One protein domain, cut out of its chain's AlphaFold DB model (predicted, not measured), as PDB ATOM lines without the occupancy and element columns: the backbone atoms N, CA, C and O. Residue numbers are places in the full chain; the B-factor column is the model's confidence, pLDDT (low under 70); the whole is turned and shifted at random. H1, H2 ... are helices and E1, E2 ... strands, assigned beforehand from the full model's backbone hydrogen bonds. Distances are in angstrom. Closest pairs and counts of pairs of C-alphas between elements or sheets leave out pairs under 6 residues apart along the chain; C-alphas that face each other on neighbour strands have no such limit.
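Overview. This is residues 2 to 52 and 67 to 113 of the 232 residues of a protein of Mesorhizobium sp. M7A.F.Ca.CA.001.07.2.1 (UniProt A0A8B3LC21). A slender two-stranded hairpin, E1 and E2, makes one end of a long, loose shape; two helices, H1 and H2, lie side by side in its middle, and a wide loop folds out and back at the other end, where residues 36 to 41 stick out. The unnamed stretch of residues 2 to 15 runs along one side of the helix pair. The printed part has 98 residues, with two named helices and two named strands in the order H1, H2, E1, E2; the sheet, of order E1 - E2, is antiparallel. The class is mixed, helices and strands, though under half of the residues are in named elements. The whole is loose, with a radius of gyration of the C-alphas of 16.6 A and spans of 58 by 28 by 20 A.

Arrangement. The sheet consists of E1, residues 88 to 92, and E2, residues 102 to 106, antiparallel neighbours that form a hairpin, with 144 degrees between their directions. N 89 and O 105 are 2.8 A apart and N 103 and O 91 are 3.0 A apart, both within hydrogen-bond range. The C-alphas of Pro 90 and Thr 104 face each other at 4.5 A. A tight link of 5 residues joins E1 to H2, residues 67 to 82. H2 and E2 are apart. H2 touches H1, residues 16 to 29, with its residues 76 to 82 alone; the closest C-alphas are those of Arg 26 and Ala 80, 4.8 A apart. These helices run the same way at a shallow tilt of 32 degrees, only just short of steep. H1 is apart from both E1 and E2. In H1 and H2 every O i to N i+4 pair is within hydrogen-bond range.

Along the chain. E1 measures 13.1 A from first to last C-alpha, and E2 13.4 A, ending at C-alpha 106 at (25.450, 44.172, 72.881). H2, the longest helix, spans 22.4 A and begins at C-alpha 67 at (21.577, 44.068, 91.692). H1 spans 20.1 A, from C-alpha 16 at (5.743, 53.644, 82.939) to C-alpha 29.

Size, cuts and confidence. The two C-alphas farthest apart are those of Tyr 38 and His 96, at 58.2 A. Residues 53 to 66 are not printed, and C-alphas 52 and 67 are 19.5 A apart across this cut, which falls in the link from H1 to H2. The link from E1 to E2, 9 residues, is short. Residues 30 to 52 have no named element, and residues 36 to 41 among them stand free. The mean pLDDT of the printed part is 86.0; residues 2, 32, 67 and 110 to 113 are under 70.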
ATOM      1  N   GLY A   2       8.300  59.438  57.836       66.00
ATOM      2  CA  GLY A   2       8.029  59.287  59.274       66.00
ATOM      3  C   GLY A   2       9.313  58.995  60.051       66.00
ATOM      4  O   GLY A   2      10.014  58.047  59.705       66.00
ATOM      5  N   SER A   3       9.619  59.782  61.085       78.69
ATOM      6  CA  SER A   3      10.723  59.480  62.004       78.69
ATOM      7  C   SER A   3      10.311  58.348  62.947       78.69
ATOM      8  O   SER A   3       9.224  58.375  63.528       78.69
ATOM      9  N   ARG A   4      11.158  57.323  63.081       86.00
ATOM     10  CA  ARG A   4      10.933  56.198  63.996       86.00
ATOM     11  C   ARG A   4      12.019  56.194  65.054       86.00
ATOM     12  O   ARG A   4      13.189  55.994  64.751       86.00
ATOM     13  N   ILE A   5      11.595  56.322  66.304       88.44
ATOM     14  CA  ILE A   5      12.471  56.266  67.468       88.44
ATOM     15  C   ILE A   5      12.146  54.986  68.225       88.44
ATOM     16  O   ILE A   5      10.987  54.718  68.543       88.44
ATOM     17  N   ALA A   6      13.169  54.179  68.477       89.88
ATOM     18  CA  ALA A   6      13.054  52.952  69.246       89.88
ATOM     19  C   ALA A   6      13.946  53.032  70.485       89.88
ATOM     20  O   ALA A   6      15.049  53.582  70.434       89.88
ATOM     21  N   ILE A   7      13.451  52.454  71.574       90.81
ATOM     22  CA  ILE A   7      14.210  52.132  72.779       90.81
ATOM     23  C   ILE A   7      14.054  50.634  73.040       90.81
ATOM     24  O   ILE A   7      13.027  50.046  72.694       90.81
ATOM     25  N   GLY A   8      15.068  50.016  73.633       89.00
ATOM     26  CA  GLY A   8      15.042  48.605  73.997       89.00
ATOM     27  C   GLY A   8      15.432  48.434  75.454       89.00
ATOM     28  O   GLY A   8      16.421  49.022  75.895       89.00
ATOM     29  N   THR A   9      14.680  47.617  76.181       90.25
ATOM     30  CA  THR A   9      15.016  47.253  77.555       90.25
ATOM     31  C   THR A   9      15.765  45.936  77.572       90.25
ATOM     32  O   THR A   9      15.496  45.024  76.791       90.25
ATOM     33  N   SER A  10      16.707  45.821  78.492       88.19
ATOM     34  CA  SER A  10      17.419  44.584  78.718       88.19
ATOM     35  C   SER A  10      16.447  43.589  79.324       88.19
ATOM     36  O   SER A  10      16.335  42.477  78.820       88.19
ATOM     37  N   ARG A  11      15.739  43.956  80.407       87.00
ATOM     38  CA  ARG A  11      14.745  43.092  81.077       87.00
ATOM     39  C   ARG A  11      13.316  43.401  80.618       87.00
ATOM     40  O   ARG A  11      13.051  44.531  80.208       87.00
ATOM     41  N   PRO A  12      12.386  42.429  80.729       88.62
ATOM     42  CA  PRO A  12      10.960  42.730  80.716       88.62
ATOM     43  C   PRO A  12      10.685  43.859  81.717       88.62
ATOM     44  O   PRO A  12      11.124  43.781  82.863       88.62
ATOM     45  N   MET A  13      10.011  44.921  81.281       87.62
ATOM     46  CA  MET A  13       9.741  46.113  82.086       87.62
ATOM     47  C   MET A  13       8.296  46.546  81.859       87.62
ATOM     48  O   MET A  13       7.832  46.595  80.722       87.62
ATOM     49  N   ARG A  14       7.594  46.874  82.947       89.44
ATOM     50  CA  ARG A  14       6.206  47.365  82.911       89.44
ATOM     51  C   ARG A  14       6.009  48.718  83.596       89.44
ATOM     52  O   ARG A  14       4.882  49.189  83.673       89.44
ATOM     53  N   GLU A  15       7.075  49.316  84.129       89.81
ATOM     54  CA  GLU A  15       6.999  50.555  84.906       89.81
ATOM     55  C   GLU A  15       6.990  51.791  83.985       89.81
ATOM     56  O   GLU A  15       8.007  52.080  83.345       89.81
ATOM     57  N   PRO A  16       5.880  52.556  83.911       92.62
ATOM     58  CA  PRO A  16       5.743  53.644  82.939       92.62
ATOM     59  C   PRO A  16       6.779  54.758  83.114       92.62
ATOM     60  O   PRO A  16       7.276  55.296  82.128       92.62
ATOM     61  N   MET A  17       7.137  55.082  84.361       93.50
ATOM     62  CA  MET A  17       8.099  56.144  84.674       93.50
ATOM     63  C   MET A  17       9.511  55.813  84.184       93.50
ATOM     64  O   MET A  17      10.211  56.692  83.680       93.50
ATOM     65  N   LEU A  18       9.934  54.549  84.280       91.25
ATOM     66  CA  LEU A  18      11.230  54.117  83.752       91.25
ATOM     67  C   LEU A  18      11.239  54.134  82.223       91.25
ATOM     68  O   LEU A  18      12.180  54.651  81.625       91.25
ATOM     69  N   ILE A  19      10.164  53.659  81.589       93.56
ATOM     70  CA  ILE A  19      10.014  53.694  80.126       93.56
ATOM     71  C   ILE A  19      10.058  55.140  79.612       93.56
ATOM     72  O   ILE A  19      10.764  55.435  78.647       93.56
ATOM     73  N   GLN A  20       9.360  56.063  80.281       94.25
ATOM     74  CA  GLN A  20       9.381  57.486  79.939       94.25
ATOM     75  C   GLN A  20      10.793  58.077  80.038       94.25
ATOM     76  O   GLN A  20      11.211  58.801  79.136       94.25
ATOM     77  N   LYS A  21      11.549  57.743  81.095       94.06
ATOM     78  CA  LYS A  21      12.948  58.178  81.241       94.06
ATOM     79  C   LYS A  21      13.813  57.692  80.080       94.06
ATOM     80  O   LYS A  21      14.591  58.475  79.549       94.06
ATOM     81  N   LEU A  22      13.656  56.444  79.636       94.38
ATOM     82  CA  LEU A  22      14.407  55.923  78.487       94.38
ATOM     83  C   LEU A  22      14.081  56.676  77.191       94.38
ATOM     84  O   LEU A  22      14.991  57.016  76.435       94.38
ATOM     85  N   PHE A  23      12.806  56.986  76.940       93.25
ATOM     86  CA  PHE A  23      12.430  57.829  75.802       93.25
ATOM     87  C   PHE A  23      13.014  59.236  75.912       93.25
ATOM     88  O   PHE A  23      13.488  59.758  74.910       93.25
ATOM     89  N   HIS A  24      13.020  59.831  77.105       92.81
ATOM     90  CA  HIS A  24      13.628  61.140  77.330       92.81
ATOM     91  C   HIS A  24      15.124  61.136  76.987       92.81
ATOM     92  O   HIS A  24      15.565  61.979  76.214       92.81
ATOM     93  N   GLU A  25      15.888  60.152  77.474       94.00
ATOM     94  CA  GLU A  25      17.319  60.006  77.155       94.00
ATOM     95  C   GLU A  25      17.548  59.858  75.639       94.00
ATOM     96  O   GLU A  25      18.454  60.479  75.074       94.00
ATOM     97  N   ARG A  26      16.697  59.072  74.960       91.44
ATOM     98  CA  ARG A  26      16.786  58.853  73.510       91.44
ATOM     99  C   ARG A  26      16.422  60.093  72.700       91.44
ATOM    100  O   ARG A  26      17.099  60.383  71.718       91.44
ATOM    101  N   LEU A  27      15.381  60.816  73.101       90.25
ATOM    102  CA  LEU A  27      14.954  62.063  72.464       90.25
ATOM    103  C   LEU A  27      15.998  63.161  72.658       90.25
ATOM    104  O   LEU A  27      16.379  63.795  71.686       90.25
ATOM    105  N   ALA A  28      16.541  63.311  73.867       88.62
ATOM    106  CA  ALA A  28      17.628  64.247  74.140       88.62
ATOM    107  C   ALA A  28      18.886  63.932  73.312       88.62
ATOM    108  O   ALA A  28      19.711  64.807  73.061       88.62
ATOM    109  N   ALA A  29      19.105  62.667  72.931       87.81
ATOM    110  CA  ALA A  29      20.224  62.274  72.064       87.81
ATOM    111  C   ALA A  29      19.982  62.594  70.588       87.81
ATOM    112  O   ALA A  29      20.940  62.705  69.833       87.81
ATOM    113  N   LEU A  30      18.718  62.741  70.199       85.38
ATOM    114  CA  LEU A  30      18.271  63.013  68.837       85.38
ATOM    115  C   LEU A  30      17.746  64.440  68.665       85.38
ATOM    116  O   LEU A  30      17.174  64.740  67.627       85.38
ATOM    117  N   GLU A  31      17.891  65.314  69.661       74.31
ATOM    118  CA  GLU A  31      17.269  66.647  69.667       74.31
ATOM    119  C   GLU A  31      17.657  67.482  68.435       74.31
ATOM    120  O   GLU A  31      16.853  68.262  67.940       74.31
ATOM    121  N   GLN A  32      18.854  67.256  67.883       66.75
ATOM    122  CA  GLN A  32      19.325  67.907  66.655       66.75
ATOM    123  C   GLN A  32      18.840  67.226  65.360       66.75
ATOM    124  O   GLN A  32      18.838  67.857  64.309       66.75
ATOM    125  N   ASP A  33      18.411  65.965  65.436       73.00
ATOM    126  CA  ASP A  33      17.995  65.141  64.290       73.00
ATOM    127  C   ASP A  33      16.467  65.120  64.095       73.00
ATOM    128  O   ASP A  33      15.964  64.619  63.086       73.00
ATOM    129  N   ILE A  34      15.706  65.625  65.071       76.94
ATOM    130  CA  ILE A  34      14.245  65.690  65.023       76.94
ATOM    131  C   ILE A  34      13.833  67.109  64.625       76.94
ATOM    132  O   ILE A  34      13.640  67.977  65.473       76.94
ATOM    133  N   ASP A  35      13.654  67.335  63.324       73.06
ATOM    134  CA  ASP A  35      13.041  68.568  62.827       73.06
ATOM    135  C   ASP A  35      11.524  68.502  63.017       73.06
ATOM    136  O   ASP A  35      10.803  67.820  62.280       73.06
ATOM    137  N   ALA A  36      11.045  69.178  64.056       72.12
ATOM    138  CA  ALA A  36       9.625  69.254  64.341       72.12
ATOM    139  C   ALA A  36       8.889  70.244  63.425       72.12
ATOM    140  O   ALA A  36       7.674  70.135  63.343       72.12
ATOM    141  N   GLY A  37       9.557  71.179  62.732       78.44
ATOM    142  CA  GLY A  37       8.909  72.183  61.877       78.44
ATOM    143  C   GLY A  37       7.629  72.791  62.481       78.44
ATOM    144  O   GLY A  37       7.676  73.516  63.471       78.44
ATOM    145  N   TYR A  38       6.473  72.466  61.885       77.81
ATOM    146  CA  TYR A  38       5.133  72.910  62.315       77.81
ATOM    147  C   TYR A  38       4.483  72.055  63.424       77.81
ATOM    148  O   TYR A  38       3.355  72.326  63.830       77.81
ATOM    149  N   GLY A  39       5.175  71.035  63.923       81.75
ATOM    150  CA  GLY A  39       4.717  70.088  64.935       81.75
ATOM    151  C   GLY A  39       4.518  68.670  64.396       81.75
ATOM    152  O   GLY A  39       4.864  68.342  63.262       81.75
ATOM    153  N   PHE A  40       3.952  67.807  65.241       83.75
ATOM    154  CA  PHE A  40       3.609  66.429  64.892       83.75
ATOM    155  C   PHE A  40       2.092  66.270  64.795       83.75
ATOM    156  O   PHE A  40       1.395  66.442  65.793       83.75
ATOM    157  N   ASP A  41       1.590  65.860  63.628       87.50
ATOM    158  CA  ASP A  41       0.156  65.589  63.431       87.50
ATOM    159  C   ASP A  41      -0.293  64.271  64.088       87.50
ATOM    160  O   ASP A  41      -1.440  64.122  64.504       87.50
ATOM    161  N   LEU A  42       0.614  63.288  64.178       87.81
ATOM    162  CA  LEU A  42       0.343  61.964  64.733       87.81
ATOM    163  C   LEU A  42       1.570  61.407  65.455       87.81
ATOM    164  O   LEU A  42       2.649  61.279  64.876       87.81
ATOM    165  N   VAL A  43       1.365  60.957  66.691       88.62
ATOM    166  CA  VAL A  43       2.342  60.162  67.440       88.62
ATOM    167  C   VAL A  43       1.749  58.784  67.696       88.62
ATOM    168  O   VAL A  43       0.653  58.655  68.236       88.62
ATOM    169  N   ARG A  44       2.484  57.736  67.317       92.38
ATOM    170  CA  ARG A  44       2.096  56.346  67.573       92.38
ATOM    171  C   ARG A  44       3.141  55.666  68.440       92.38
ATOM    172  O   ARG A  44       4.280  55.490  68.012       92.38
ATOM    173  N   LEU A  45       2.722  55.208  69.614       92.06
ATOM    174  CA  LEU A  45       3.513  54.316  70.452       92.06
ATOM    175  C   LEU A  45       3.175  52.861  70.104       92.06
ATOM    176  O   LEU A  45       2.013  52.507  69.911       92.06
ATOM    177  N   SER A  46       4.188  52.009  69.972       93.44
ATOM    178  CA  SER A  46       4.002  50.590  69.652       93.44
ATOM    179  C   SER A  46       5.022  49.744  70.398       93.44
ATOM    180  O   SER A  46       6.185  50.127  70.509       93.44
ATOM    181  N   VAL A  47       4.590  48.580  70.883       92.44
ATOM    182  CA  VAL A  47       5.464  47.595  71.529       92.44
ATOM    183  C   VAL A  47       6.020  46.673  70.451       92.44
ATOM    184  O   VAL A  47       5.263  45.989  69.769       92.44
ATOM    185  N   LEU A  48       7.342  46.691  70.264       90.88
ATOM    186  CA  LEU A  48       8.015  45.907  69.220       90.88
ATOM    187  C   LEU A  48       8.422  44.508  69.693       90.88
ATOM    188  O   LEU A  48       8.539  43.600  68.879       90.88
ATOM    189  N   ALA A  49       8.634  44.348  70.998       90.31
ATOM    190  CA  ALA A  49       8.963  43.087  71.640       90.31
ATOM    191  C   ALA A  49       8.332  43.049  73.035       90.31
ATOM    192  O   ALA A  49       8.313  44.058  73.741       90.31
ATOM    193  N   ALA A  50       7.827  41.882  73.425       90.75
ATOM    194  CA  ALA A  50       7.294  41.613  74.753       90.75
ATOM    195  C   ALA A  50       7.821  40.258  75.235       90.75
ATOM    196  O   ALA A  50       8.085  39.363  74.435       90.75
ATOM    197  N   ALA A  51       7.982  40.118  76.545       88.06
ATOM    198  CA  ALA A  51       8.470  38.904  77.188       88.06
ATOM    199  C   ALA A  51       7.762  38.719  78.536       88.06
ATOM    200  O   ALA A  51       7.169  39.665  79.062       88.06
ATOM    201  N   THR A  52       7.809  37.505  79.087       86.50
ATOM    202  CA  THR A  52       7.204  37.193  80.387       86.50
ATOM    203  C   THR A  52       7.843  38.035  81.490       86.50
ATOM    204  O   THR A  52       9.061  38.197  81.540       86.50
ATOM    205  N   ASP A  67      20.421  43.408  92.328       68.06
ATOM    206  CA  ASP A  67      21.577  44.068  91.692       68.06
ATOM    207  C   ASP A  67      21.580  43.873  90.160       68.06
ATOM    208  O   ASP A  67      22.051  44.712  89.387       68.06
ATOM    209  N   GLY A  68      21.025  42.752  89.684       75.00
ATOM    210  CA  GLY A  68      20.881  42.466  88.262       75.00
ATOM    211  C   GLY A  68      19.819  43.322  87.568       75.00
ATOM    212  O   GLY A  68      19.886  43.498  86.348       75.00
ATOM    213  N   ALA A  69      18.819  43.828  88.289       77.81
ATOM    214  CA  ALA A  69      17.846  44.791  87.782       77.81
ATOM    215  C   ALA A  69      18.459  46.192  87.675       77.81
ATOM    216  O   ALA A  69      18.303  46.830  86.631       77.81
ATOM    217  N   ASP A  70      19.235  46.618  88.673       83.38
ATOM    218  CA  ASP A  70      19.893  47.930  88.675       83.38
ATOM    219  C   ASP A  70      20.927  48.059  87.552       83.38
ATOM    220  O   ASP A  70      20.921  49.039  86.798       83.38
ATOM    221  N   ILE A  71      21.761  47.030  87.352       86.38
ATOM    222  CA  ILE A  71      22.722  46.990  86.238       86.38
ATOM    223  C   ILE A  71      21.996  47.026  84.888       86.38
ATOM    224  O   ILE A  71      22.442  47.706  83.962       86.38
ATOM    225  N   ALA A  72      20.877  46.307  84.758       87.94
ATOM    226  CA  ALA A  72      20.094  46.303  83.527       87.94
ATOM    227  C   ALA A  72      19.482  47.680  83.237       87.94
ATOM    228  O   ALA A  72      19.568  48.151  82.105       87.94
ATOM    229  N   LEU A  73      18.928  48.348  84.251       89.31
ATOM    230  CA  LEU A  73      18.374  49.692  84.109       89.31
ATOM    231  C   LEU A  73      19.457  50.712  83.742       89.31
ATOM    232  O   LEU A  73      19.249  51.556  82.870       89.31
ATOM    233  N   PHE A  74      20.627  50.625  84.378       90.88
ATOM    234  CA  PHE A  74      21.778  51.452  84.030       90.88
ATOM    235  C   PHE A  74      22.189  51.247  82.566       90.88
ATOM    236  O   PHE A  74      22.307  52.222  81.819       90.88
ATOM    237  N   ALA A  75      22.340  49.992  82.132       91.25
ATOM    238  CA  ALA A  75      22.698  49.665  80.756       91.25
ATOM    239  C   ALA A  75      21.666  50.196  79.749       91.25
ATOM    240  O   ALA A  75      22.043  50.746  78.714       91.25
ATOM    241  N   ASP A  76      20.374  50.085  80.066       92.19
ATOM    242  CA  ASP A  76      19.284  50.580  79.223       92.19
ATOM    243  C   ASP A  76      19.329  52.099  79.054       92.19
ATOM    244  O   ASP A  76      19.171  52.596  77.939       92.19
ATOM    245  N   ARG A  77      19.616  52.847  80.126       93.19
ATOM    246  CA  ARG A  77      19.748  54.312  80.062       93.19
ATOM    247  C   ARG A  77      20.927  54.750  79.201       93.19
ATOM    248  O   ARG A  77      20.767  55.611  78.336       93.19
ATOM    249  N   ILE A  78      22.095  54.139  79.401       94.06
ATOM    250  CA  ILE A  78      23.289  54.452  78.608       94.06
ATOM    251  C   ILE A  78      23.048  54.126  77.132       94.06
ATOM    252  O   ILE A  78      23.368  54.944  76.272       94.06
ATOM    253  N   ARG A  79      22.425  52.982  76.828       92.44
ATOM    254  CA  ARG A  79      22.077  52.599  75.452       92.44
ATOM    255  C   ARG A  79      21.041  53.525  74.823       92.44
ATOM    256  O   ARG A  79      21.175  53.869  73.653       92.44
ATOM    257  N   ALA A  80      20.039  53.970  75.581       92.25
ATOM    258  CA  ALA A  80      19.054  54.929  75.086       92.25
ATOM    259  C   ALA A  80      19.712  56.257  74.672       92.25
ATOM    260  O   ALA A  80      19.351  56.816  73.640       92.25
ATOM    261  N   ARG A  81      20.713  56.728  75.428       91.88
ATOM    262  CA  ARG A  81      21.433  57.980  75.152       91.88
ATOM    263  C   ARG A  81      22.515  57.837  74.073       91.88
ATOM    264  O   ARG A  81      22.606  58.679  73.190       91.88
ATOM    265  N   LEU A  82      23.359  56.809  74.166       91.12
ATOM    266  CA  LEU A  82      24.597  56.669  73.381       91.12
ATOM    267  C   LEU A  82      24.509  55.617  72.260       91.12
ATOM    268  O   LEU A  82      25.442  55.477  71.473       91.12
ATOM    269  N   GLY A  83      23.400  54.885  72.174       88.94
ATOM    270  CA  GLY A  83      23.168  53.833  71.187       88.94
ATOM    271  C   GLY A  83      23.517  52.423  71.674       88.94
ATOM    272  O   GLY A  83      24.127  52.211  72.720       88.94
ATOM    273  N   GLU A  84      23.127  51.427  70.874       84.25
ATOM    274  CA  GLU A  84      23.229  49.996  71.206       84.25
ATOM    275  C   GLU A  84      24.663  49.517  71.483       84.25
ATOM    276  O   GLU A  84      24.885  48.669  72.345       84.25
ATOM    277  N   GLY A  85      25.650  50.091  70.788       87.69
ATOM    278  CA  GLY A  85      27.062  49.730  70.930       87.69
ATOM    279  C   GLY A  85      27.761  50.318  72.161       87.69
ATOM    280  O   GLY A  85      28.939  50.041  72.367       87.69
ATOM    281  N   ALA A  86      27.072  51.132  72.968       91.12
ATOM    282  CA  ALA A  86      27.681  51.835  74.098       91.12
ATOM    283  C   ALA A  86      27.945  50.929  75.311       91.12
ATOM    284  O   ALA A  86      28.863  51.187  76.088       91.12
ATOM    285  N   VAL A  87      27.152  49.866  75.474       91.75
ATOM    286  CA  VAL A  87      27.311  48.894  76.562       91.75
ATOM    287  C   VAL A  87      27.442  47.504  75.964       91.75
ATOM    288  O   VAL A  87      26.480  46.925  75.454       91.75
ATOM    289  N   LEU A  88      28.655  46.968  76.043       90.44
ATOM    290  CA  LEU A  88      29.012  45.669  75.494       90.44
ATOM    291  C   LEU A  88      29.353  44.695  76.612       90.44
ATOM    292  O   LEU A  88      29.862  45.077  77.668       90.44
ATOM    293  N   ARG A  89      29.121  43.414  76.351       87.62
ATOM    294  CA  ARG A  89      29.466  42.328  77.256       87.62
ATOM    295  C   ARG A  89      30.453  41.372  76.588       87.62
ATOM    296  O   ARG A  89      30.175  40.919  75.476       87.62
ATOM    297  N   PRO A  90      31.574  41.033  77.251       88.88
ATOM    298  CA  PRO A  90      32.444  39.976  76.770       88.88
ATOM    299  C   PRO A  90      31.751  38.619  76.926       88.88
ATOM    300  O   PRO A  90      31.171  38.313  77.973       88.88
ATOM    301  N   VAL A  91      31.837  37.800  75.888       89.12
ATOM    302  CA  VAL A  91      31.403  36.405  75.873       89.12
ATOM    303  C   VAL A  91      32.549  35.526  75.404       89.12
ATOM    304  O   VAL A  91      33.286  35.889  74.488       89.12
ATOM    305  N   ALA A  92      32.708  34.379  76.061       88.25
ATOM    306  CA  ALA A  92      33.661  33.372  75.630       88.25
ATOM    307  C   ALA A  92      33.203  32.783  74.292       88.25
ATOM    308  O   ALA A  92      32.021  32.489  74.108       88.25
ATOM    309  N   VAL A  93      34.149  32.621  73.378       88.88
ATOM    310  CA  VAL A  93      33.946  32.008  72.068       88.88
ATOM    311  C   VAL A  93      34.861  30.798  71.988       88.88
ATOM    312  O   VAL A  93      36.011  30.855  72.423       88.88
ATOM    313  N   GLU A  94      34.356  29.701  71.431       87.75
ATOM    314  CA  GLU A  94      35.128  28.476  71.216       87.75
ATOM    315  C   GLU A  94      36.166  28.692  70.107       87.75
ATOM    316  O   GLU A  94      35.956  28.380  68.938       87.75
ATOM    317  N   SER A  95      37.285  29.300  70.490       86.12
ATOM    318  CA  SER A  95      38.440  29.549  69.643       86.12
ATOM    319  C   SER A  95      39.708  29.427  70.473       86.12
ATOM    320  O   SER A  95      39.793  29.961  71.580       86.12
ATOM    321  N   HIS A  96      40.714  28.742  69.936       84.25
ATOM    322  CA  HIS A  96      42.046  28.688  70.542       84.25
ATOM    323  C   HIS A  96      42.936  29.866  70.126       84.25
ATOM    324  O   HIS A  96      44.028  30.017  70.671       84.25
ATOM    325  N   LEU A  97      42.485  30.713  69.190       86.94
ATOM    326  CA  LEU A  97      43.175  31.954  68.846       86.94
ATOM    327  C   LEU A  97      42.868  33.028  69.904       86.94
ATOM    328  O   LEU A  97      41.693  33.350  70.110       86.94
ATOM    329  N   PRO A  98      43.886  33.618  70.558       87.69
ATOM    330  CA  PRO A  98      43.677  34.553  71.667       87.69
ATOM    331  C   PRO A  98      42.780  35.743  71.315       87.69
ATOM    332  O   PRO A  98      41.910  36.116  72.097       87.69
ATOM    333  N   GLU A  99      42.945  36.303  70.118       86.12
ATOM    334  CA  GLU A  99      42.180  37.448  69.625       86.12
ATOM    335  C   GLU A  99      40.705  37.125  69.314       86.12
ATOM    336  O   GLU A  99      39.891  38.036  69.175       86.12
ATOM    337  N   ARG A 100      40.347  35.836  69.215       86.31
ATOM    338  CA  ARG A 100      38.990  35.354  68.902       86.31
ATOM    339  C   ARG A 100      38.322  34.630  70.059       86.31
ATOM    340  O   ARG A 100      37.119  34.407  69.990       86.31
ATOM    341  N   ALA A 101      39.070  34.272  71.102       87.12
ATOM    342  CA  ALA A 101      38.565  33.550  72.270       87.12
ATOM    343  C   ALA A 101      37.514  34.347  73.067       87.12
ATOM    344  O   ALA A 101      36.772  33.782  73.872       87.12
ATOM    345  N   VAL A 102      37.433  35.663  72.842       88.38
ATOM    346  CA  VAL A 102      36.429  36.547  73.437       88.38
ATOM    347  C   VAL A 102      35.818  37.430  72.354       88.38
ATOM    348  O   VAL A 102      36.532  38.131  71.641       88.38
ATOM    349  N   ALA A 103      34.490  37.450  72.277       88.56
ATOM    350  CA  ALA A 103      33.744  38.435  71.500       88.56
ATOM    351  C   ALA A 103      33.046  39.425  72.434       88.56
ATOM    352  O   ALA A 103      32.716  39.100  73.572       88.56
ATOM    353  N   THR A 104      32.798  40.639  71.951       89.94
ATOM    354  CA  THR A 104      31.962  41.623  72.644       89.94
ATOM    355  C   THR A 104      30.644  41.760  71.909       89.94
ATOM    356  O   THR A 104      30.644  42.149  70.742       89.94
ATOM    357  N   ILE A 105      29.539  41.468  72.587       89.81
ATOM    358  CA  ILE A 105      28.183  41.587  72.032       89.81
ATOM    359  C   ILE A 105      27.382  42.652  72.791       89.81
ATOM    360  O   ILE A 105      27.722  42.941  73.946       89.81
ATOM    361  N   PRO A 106      26.342  43.252  72.184       88.00
ATOM    362  CA  PRO A 106      25.450  44.172  72.881       88.00
ATOM    363  C   PRO A 106      24.885  43.559  74.167       88.00
ATOM    364  O   PRO A 106      24.574  42.368  74.230       88.00
ATOM    365  N   PHE A 107      24.745  44.374  75.214       86.69
ATOM    366  CA  PHE A 107      24.320  43.896  76.535       86.69
ATOM    367  C   PHE A 107      22.937  43.210  76.539       86.69
ATOM    368  O   PHE A 107      22.706  42.298  77.331       86.69
ATOM    369  N   THR A 108      22.035  43.614  75.643       80.56
ATOM    370  CA  THR A 108      20.685  43.047  75.471       80.56
ATOM    371  C   THR A 108      20.675  41.649  74.875       80.56
ATOM    372  O   THR A 108      19.863  40.820  75.279       80.56
ATOM    373  N   GLU A 109      21.574  41.391  73.929       77.81
ATOM    374  CA  GLU A 109      21.718  40.102  73.249       77.81
ATOM    375  C   GLU A 109      22.498  39.096  74.092       77.81
ATOM    376  O   GLU A 109      22.460  37.890  73.840       77.81
ATOM    377  N   ALA A 110      23.213  39.577  75.111       64.50
ATOM    378  CA  ALA A 110      24.014  38.705  75.931       64.50
ATOM    379  C   ALA A 110      23.145  37.698  76.696       64.50
ATOM    380  O   ALA A 110      22.179  38.096  77.360       64.50
ATOM    381  N   PRO A 111      23.500  36.396  76.666       62.62
ATOM    382  CA  PRO A 111      22.728  35.369  77.340       62.62
ATOM    383  C   PRO A 111      22.592  35.724  78.818       62.62
ATOM    384  O   PRO A 111      23.565  35.851  79.574       62.62
ATOM    385  N   ARG A 112      21.345  35.931  79.227       63.00
ATOM    386  CA  ARG A 112      20.994  36.205  80.614       63.00
ATOM    387  C   ARG A 112      21.236  34.939  81.408       63.00
ATOM    388  O   ARG A 112      20.756  33.872  81.038       63.00
ATOM    389  N   ARG A 113      21.975  35.050  82.513       56.25
ATOM    390  CA  ARG A 113      22.061  33.962  83.493       56.25
ATOM    391  C   ARG A 113      20.681  33.842  84.135       56.25
ATOM    392  O   ARG A 113      20.381  34.548  85.086       56.25
TER     393      ARG A 113